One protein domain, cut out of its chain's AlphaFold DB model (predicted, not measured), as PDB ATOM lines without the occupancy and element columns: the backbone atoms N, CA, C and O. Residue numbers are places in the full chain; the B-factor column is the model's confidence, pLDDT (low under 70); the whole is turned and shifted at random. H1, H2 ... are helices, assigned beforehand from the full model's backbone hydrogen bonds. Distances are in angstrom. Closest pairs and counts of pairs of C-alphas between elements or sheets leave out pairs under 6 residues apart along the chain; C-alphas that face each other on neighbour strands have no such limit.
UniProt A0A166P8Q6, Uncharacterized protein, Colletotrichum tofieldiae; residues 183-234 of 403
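AT A GLANCE: This is residues 183 to 234 of the 403 residues of an uncharacterized protein of Colletotrichum tofieldiae (UniProt A0A166P8Q6). Two longer helices, H1 and H3, make the arms of a U and run opposite ways, while the short helix H2 stands crosswise between the end of H1 and the body of H3. The helices sit loosely side by side or crosswise, and the open end of the U brings the first and last printed residues back near each other. The printed part has 52 residues with three named helices, in the order H1, H2, H3, and no named strand; its class is all helix. It is compact, with a radius of gyration of the C-alphas of 10.9 A, and elongated in outline, spanning 31 by 19 by 16 A.

IN THESE COORDINATES: Find C-alpha 183 at (59.102, 51.772, 85.623); from there H1, residues 183 to 197, runs 21.2 A to C-alpha 197 at (59.922, 32.856, 95.056). Next comes H2, residues 203 to 208. Then look for H3, residues 219 to 230, which runs 16.2 A and ends at C-alpha 230 at (59.748, 42.870, 76.548).

HOW THE PARTS SIT: Begin with H1 and H3, which are near each other, with 8 pairs of C-alphas within 10 A. H1 and H2 are close but not clearly touching: their closest C-alphas, those of Cys 195 and Ile 203, are 7.2 A apart. Their lines are about perpendicular, at 76 degrees. H2 and H3 are also close but not clearly touching, and their closest C-alphas, those of Leu 207 and Tyr 226, are 7.3 A apart. These lines are about perpendicular too, at 89 degrees. In H1, H2 and H3 every O i to N i+4 pair is within hydrogen-bond range.

THE WHOLE: The two C-alphas farthest apart are those of Thr 183 and Ala 215, at 31.2 A, while those of Thr 183 and Asp 234 are 8.9 A apart. The link from H1 to H2 is tight, with 5 residues, and the link from H2 to H3 is short, with 10. The printed part has no cut. Its mean pLDDT is 83.1, and residue 183 is under 70.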
ATOM      1  N   THR A 183      59.566  53.060  86.164       69.88
ATOM      2  CA  THR A 183      59.102  51.772  85.623       69.88
ATOM      3  C   THR A 183      60.214  50.721  85.546       69.88
ATOM      4  O   THR A 183      59.952  49.526  85.688       69.88
ATOM      5  N   THR A 184      61.471  51.143  85.378       78.19
ATOM      6  CA  THR A 184      62.617  50.226  85.259       78.19
ATOM      7  C   THR A 184      63.015  49.623  86.610       78.19
ATOM      8  O   THR A 184      63.323  48.429  86.701       78.19
ATOM      9  N   GLU A 185      62.982  50.424  87.677       77.56
ATOM     10  CA  GLU A 185      63.326  49.975  89.028       77.56
ATOM     11  C   GLU A 185      62.259  49.027  89.591       77.56
ATOM     12  O   GLU A 185      62.588  47.936  90.069       77.56
ATOM     13  N   ASP A 186      60.980  49.370  89.425       80.12
ATOM     14  CA  ASP A 186      59.871  48.521  89.869       80.12
ATOM     15  C   ASP A 186      59.838  47.180  89.126       80.12
ATOM     16  O   ASP A 186      59.612  46.123  89.726       80.12
ATOM     17  N   ARG A 187      60.163  47.182  87.830       79.81
ATOM     18  CA  ARG A 187      60.299  45.955  87.042       79.81
ATOM     19  C   ARG A 187      61.466  45.088  87.512       79.81
ATOM     20  O   ARG A 187      61.327  43.868  87.613       79.81
ATOM     21  N   THR A 188      62.604  45.703  87.828       82.62
ATOM     22  CA  THR A 188      63.770  44.991  88.375       82.62
ATOM     23  C   THR A 188      63.438  44.370  89.733       82.62
ATOM     24  O   THR A 188      63.814  43.228  90.010       82.62
ATOM     25  N   ARG A 189      62.665  45.082  90.561       84.25
ATOM     26  CA  ARG A 189      62.182  44.594  91.857       84.25
ATOM     27  C   ARG A 189      61.212  43.422  91.708       84.25
ATOM     28  O   ARG A 189      61.355  42.431  92.420       84.25
ATOM     29  N   LEU A 190      60.275  43.492  90.762       83.19
ATOM     30  CA  LEU A 190      59.330  42.406  90.494       83.19
ATOM     31  C   LEU A 190      60.030  41.147  89.969       83.19
ATOM     32  O   LEU A 190      59.752  40.048  90.449       83.19
ATOM     33  N   LEU A 191      60.976  41.296  89.036       85.62
ATOM     34  CA  LEU A 191      61.784  40.175  88.546       85.62
ATOM     35  C   LEU A 191      62.578  39.520  89.682       85.62
ATOM     36  O   LEU A 191      62.616  38.296  89.762       85.62
ATOM     37  N   ARG A 192      63.142  40.314  90.603       84.25
ATOM     38  CA  ARG A 192      63.838  39.789  91.785       84.25
ATOM     39  C   ARG A 192      62.908  38.977  92.692       84.25
ATOM     40  O   ARG A 192      63.300  37.893  93.106       84.25
ATOM     41  N   LEU A 193      61.685  39.450  92.943       87.38
ATOM     42  CA  LEU A 193      60.695  38.722  93.750       87.38
ATOM     43  C   LEU A 193      60.267  37.399  93.102       87.38
ATOM     44  O   LEU A 193      60.126  36.394  93.793       87.38
ATOM     45  N   ILE A 194      60.091  37.379  91.777       85.94
ATOM     46  CA  ILE A 194      59.805  36.142  91.035       85.94
ATOM     47  C   ILE A 194      60.995  35.178  91.151       85.94
ATOM     48  O   ILE A 194      60.796  34.001  91.449       85.94
ATOM     49  N   CYS A 195      62.228  35.668  90.980       86.06
ATOM     50  CA  CYS A 195      63.433  34.859  91.158       86.06
ATOM     51  C   CYS A 195      63.542  34.276  92.566       86.06
ATOM     52  O   CYS A 195      63.839  33.096  92.706       86.06
ATOM     53  N   GLU A 196      63.277  35.068  93.598       86.81
ATOM     54  CA  GLU A 196      63.340  34.625  94.990       86.81
ATOM     55  C   GLU A 196      62.268  33.570  95.296       86.81
ATOM     56  O   GLU A 196      62.578  32.517  95.851       86.81
ATOM     57  N   TYR A 197      61.030  33.789  94.842       89.00
ATOM     58  CA  TYR A 197      59.922  32.856  95.056       89.00
ATOM     59  C   TYR A 197      60.158  31.482  94.405       89.00
ATOM     60  O   TYR A 197      59.793  30.454  94.975       89.00
ATOM     61  N   TYR A 198      60.778  31.453  93.223       87.81
ATOM     62  CA  TYR A 198      61.086  30.217  92.492       87.81
ATOM     63  C   TYR A 198      62.530  29.723  92.691       87.81
ATOM     64  O   TYR A 198      62.932  28.756  92.046       87.81
ATOM     65  N   ASN A 199      63.305  30.361  93.575       89.62
ATOM     66  CA  ASN A 199      64.713  30.056  93.850       89.62
ATOM     67  C   ASN A 199      65.610  30.034  92.584       89.62
ATOM     68  O   ASN A 199      66.410  29.122  92.363       89.62
ATOM     69  N   ILE A 200      65.449  31.040  91.721       90.62
ATOM     70  CA  ILE A 200      66.122  31.177  90.423       90.62
ATOM     71  C   ILE A 200      67.431  31.946  90.606       90.62
ATOM     72  O   ILE A 200      67.431  33.164  90.777       90.62
ATOM     73  N   ILE A 201      68.563  31.248  90.514       83.44
ATOM     74  CA  ILE A 201      69.888  31.843  90.761       83.44
ATOM     75  C   ILE A 201      70.455  32.547  89.506       83.44
ATOM     76  O   ILE A 201      71.342  33.389  89.618       83.44
ATOM     77  N   ASN A 202      69.928  32.274  88.302       87.06
ATOM     78  CA  ASN A 202      70.450  32.851  87.054       87.06
ATOM     79  C   ASN A 202      69.377  33.066  85.968       87.06
ATOM     80  O   ASN A 202      69.324  32.352  84.966       87.06
ATOM     81  N   ILE A 203      68.521  34.074  86.147       85.75
ATOM     82  CA  ILE A 203      67.458  34.378  85.175       85.75
ATOM     83  C   ILE A 203      68.001  34.860  83.822       85.75
ATOM     84  O   ILE A 203      67.442  34.528  82.785       85.75
ATOM     85  N   GLU A 204      69.120  35.591  83.805       85.88
ATOM     86  CA  GLU A 204      69.734  36.070  82.560       85.88
ATOM     87  C   GLU A 204      70.302  34.920  81.721       85.88
ATOM     88  O   GLU A 204      70.208  34.957  80.496       85.88
ATOM     89  N   GLY A 205      70.844  33.877  82.359       83.31
ATOM     90  CA  GLY A 205      71.265  32.652  81.677       83.31
ATOM     91  C   GLY A 205      70.086  31.908  81.051       83.31
ATOM     92  O   GLY A 205      70.135  31.583  79.870       83.31
ATOM     93  N   ILE A 206      68.997  31.736  81.807       86.00
ATOM     94  CA  ILE A 206      67.771  31.067  81.333       86.00
ATOM     95  C   ILE A 206      67.102  31.856  80.197       86.00
ATOM     96  O   ILE A 206      66.563  31.274  79.262       86.00
ATOM     97  N   LEU A 207      67.139  33.189  80.248       84.44
ATOM     98  CA  LEU A 207      66.561  34.031  79.198       84.44
ATOM     99  C   LEU A 207      67.418  34.095  77.928       84.44
ATOM    100  O   LEU A 207      66.880  34.388  76.861       84.44
ATOM    101  N   LYS A 208      68.732  33.864  78.034       85.38
ATOM    102  CA  LYS A 208      69.643  33.774  76.881       85.38
ATOM    103  C   LYS A 208      69.608  32.397  76.230       85.38
ATOM    104  O   LYS A 208      69.707  32.313  75.011       85.38
ATOM    105  N   ASP A 209      69.449  31.352  77.033       87.88
ATOM    106  CA  ASP A 209      69.294  29.981  76.571       87.88
ATOM    107  C   ASP A 209      68.182  29.277  77.370       87.88
ATOM    108  O   ASP A 209      68.431  28.739  78.459       87.88
ATOM    109  N   PRO A 210      66.949  29.251  76.828       81.38
ATOM    110  CA  PRO A 210      65.810  28.572  77.443       81.38
ATOM    111  C   PRO A 210      66.048  27.082  77.720       81.38
ATOM    112  O   PRO A 210      65.351  26.514  78.557       81.38
ATOM    113  N   GLY A 211      67.039  26.452  77.071       85.06
ATOM    114  CA  GLY A 211      67.424  25.061  77.317       85.06
ATOM    115  C   GLY A 211      67.981  24.805  78.723       85.06
ATOM    116  O   GLY A 211      68.003  23.660  79.167       85.06
ATOM    117  N   HIS A 212      68.376  25.859  79.447       83.56
ATOM    118  CA  HIS A 212      68.824  25.784  80.841       83.56
ATOM    119  C   HIS A 212      67.688  25.979  81.862       83.56
ATOM    120  O   HIS A 212      67.942  25.966  83.071       83.56
ATOM    121  N   ALA A 213      66.442  26.179  81.417       85.44
ATOM    122  CA  ALA A 213      65.298  26.231  82.320       85.44
ATOM    123  C   ALA A 213      65.073  24.850  82.976       85.44
ATOM    124  O   ALA A 213      65.154  23.827  82.291       85.44
ATOM    125  N   PRO A 214      64.764  24.778  84.285       83.19
ATOM    126  CA  PRO A 214      64.391  23.517  84.917       83.19
ATOM    127  C   PRO A 214      63.206  22.873  84.186       83.19
ATOM    128  O   PRO A 214      62.229  23.554  83.879       83.19
ATOM    129  N   ALA A 215      63.251  21.556  83.968       80.88
ATOM    130  CA  ALA A 215      62.205  20.817  83.243       80.88
ATOM    131  C   ALA A 215      60.797  20.940  83.870       80.88
ATOM    132  O   ALA A 215      59.794  20.641  83.228       80.88
ATOM    133  N   GLU A 216      60.719  21.373  85.128       80.81
ATOM    134  CA  GLU A 216      59.476  21.602  85.870       80.81
ATOM    135  C   GLU A 216      58.777  22.921  85.513       80.81
ATOM    136  O   GLU A 216      57.648  23.161  85.951       80.81
ATOM    137  N   TRP A 217      59.432  23.799  84.752       85.44
ATOM    138  CA  TRP A 217      58.834  25.057  84.338       85.44
ATOM    139  C   TRP A 217      57.980  24.827  83.106       85.44
ATOM    140  O   TRP A 217      58.441  24.322  82.084       85.44
ATOM    141  N   ASP A 218      56.714  25.226  83.190       82.69
ATOM    142  CA  ASP A 218      55.884  25.238  82.005       82.69
ATOM    143  C   ASP A 218      56.353  26.353  81.055       82.69
ATOM    144  O   ASP A 218      56.774  27.441  81.459       82.69
ATOM    145  N   ASN A 219      56.244  26.096  79.748       82.88
ATOM    146  CA  ASN A 219      56.509  27.099  78.710       82.88
ATOM    147  C   ASN A 219      55.691  28.387  78.935       82.88
ATOM    148  O   ASN A 219      56.049  29.455  78.449       82.88
ATOM    149  N   LEU A 220      54.594  28.303  79.696       80.19
ATOM    150  CA  LEU A 220      53.740  29.425  80.051       80.19
ATOM    151  C   LEU A 220      54.418  30.402  81.025       80.19
ATOM    152  O   LEU A 220      54.312  31.612  80.818       80.19
ATOM    153  N   LEU A 221      55.107  29.919  82.061       83.62
ATOM    154  CA  LEU A 221      55.860  30.760  82.993       83.62
ATOM    155  C   LEU A 221      57.034  31.435  82.281       83.62
ATOM    156  O   LEU A 221      57.219  32.642  82.431       83.62
ATOM    157  N   LEU A 222      57.760  30.687  81.443       84.50
ATOM    158  CA  LEU A 222      58.863  31.222  80.637       84.50
ATOM    159  C   LEU A 222      58.378  32.322  79.681       84.50
ATOM    160  O   LEU A 222      58.944  33.415  79.661       84.50
ATOM    161  N   ASN A 223      57.275  32.078  78.970       84.00
ATOM    162  CA  ASN A 223      56.667  33.063  78.074       84.00
ATOM    163  C   ASN A 223      56.180  34.305  78.822       84.00
ATOM    164  O   ASN A 223      56.322  35.412  78.313       84.00
ATOM    165  N   LYS A 224      55.648  34.155  80.040       81.56
ATOM    166  CA  LYS A 224      55.241  35.298  80.869       81.56
ATOM    167  C   LYS A 224      56.437  36.112  81.346       81.56
ATOM    168  O   LYS A 224      56.394  37.329  81.237       81.56
ATOM    169  N   ILE A 225      57.510  35.477  81.815       83.31
ATOM    170  CA  ILE A 225      58.740  36.182  82.214       83.31
ATOM    171  C   ILE A 225      59.350  36.913  81.007       83.31
ATOM    172  O   ILE A 225      59.743  38.074  81.119       83.31
ATOM    173  N   TYR A 226      59.374  36.268  79.839       84.44
ATOM    174  CA  TYR A 226      59.855  36.871  78.597       84.44
ATOM    175  C   TYR A 226      58.978  38.052  78.154       84.44
ATOM    176  O   TYR A 226      59.485  39.109  77.779       84.44
ATOM    177  N   TRP A 227      57.656  37.913  78.265       84.06
ATOM    178  CA  TRP A 227      56.707  38.975  77.952       84.06
ATOM    179  C   TRP A 227      56.849  40.174  78.900       84.06
ATOM    180  O   TRP A 227      56.966  41.297  78.413       84.06
ATOM    181  N   LEU A 228      56.974  39.937  80.212       80.88
ATOM    182  CA  LEU A 228      57.259  40.956  81.239       80.88
ATOM    183  C   LEU A 228      58.583  41.691  81.000       80.88
ATOM    184  O   LEU A 228      58.735  42.857  81.362       80.88
ATOM    185  N   ARG A 229      59.563  41.014  80.391       82.88
ATOM    186  CA  ARG A 229      60.829  41.636  79.997       82.88
ATOM    187  C   ARG A 229      60.677  42.528  78.757       82.88
ATOM    188  O   ARG A 229      61.414  43.497  78.593       82.88
ATOM    189  N   ASN A 230      59.762  42.220  77.858       82.56
ATOM    190  CA  ASN A 230      59.748  42.870  76.548       82.56
ATOM    191  C   ASN A 230      58.602  43.868  76.364       82.56
ATOM    192  O   ASN A 230      58.631  44.620  75.398       82.56
ATOM    193  N   HIS A 231      57.638  43.916  77.287       79.75
ATOM    194  CA  HIS A 231      56.474  44.796  77.187       79.75
ATOM    195  C   HIS A 231      56.361  45.712  78.415       79.75
ATOM    196  O   HIS A 231      56.583  45.286  79.551       79.75
ATOM    197  N   GLU A 232      56.019  46.980  78.178       75.00
ATOM    198  CA  GLU A 232      55.754  48.007  79.198       75.00
ATOM    199  C   GLU A 232      54.367  47.804  79.815       75.00
ATOM    200  O   GLU A 232      53.412  48.515  79.514       75.00
ATOM    201  N   VAL A 233      54.232  46.769  80.634       72.25
ATOM    202  CA  VAL A 233      52.932  46.375  81.185       72.25
ATOM    203  C   VAL A 233      52.784  46.939  82.588       72.25
ATOM    204  O   VAL A 233      53.728  46.910  83.381       72.25
ATOM    205  N   ASP A 234      51.585  47.434  82.891       72.31
ATOM    206  CA  ASP A 234      51.234  47.960  84.203       72.31
ATOM    207  C   ASP A 234      51.362  46.877  85.293       72.31
ATOM    208  O   ASP A 234      50.872  45.749  85.169       72.31
TER     209      ASP A 234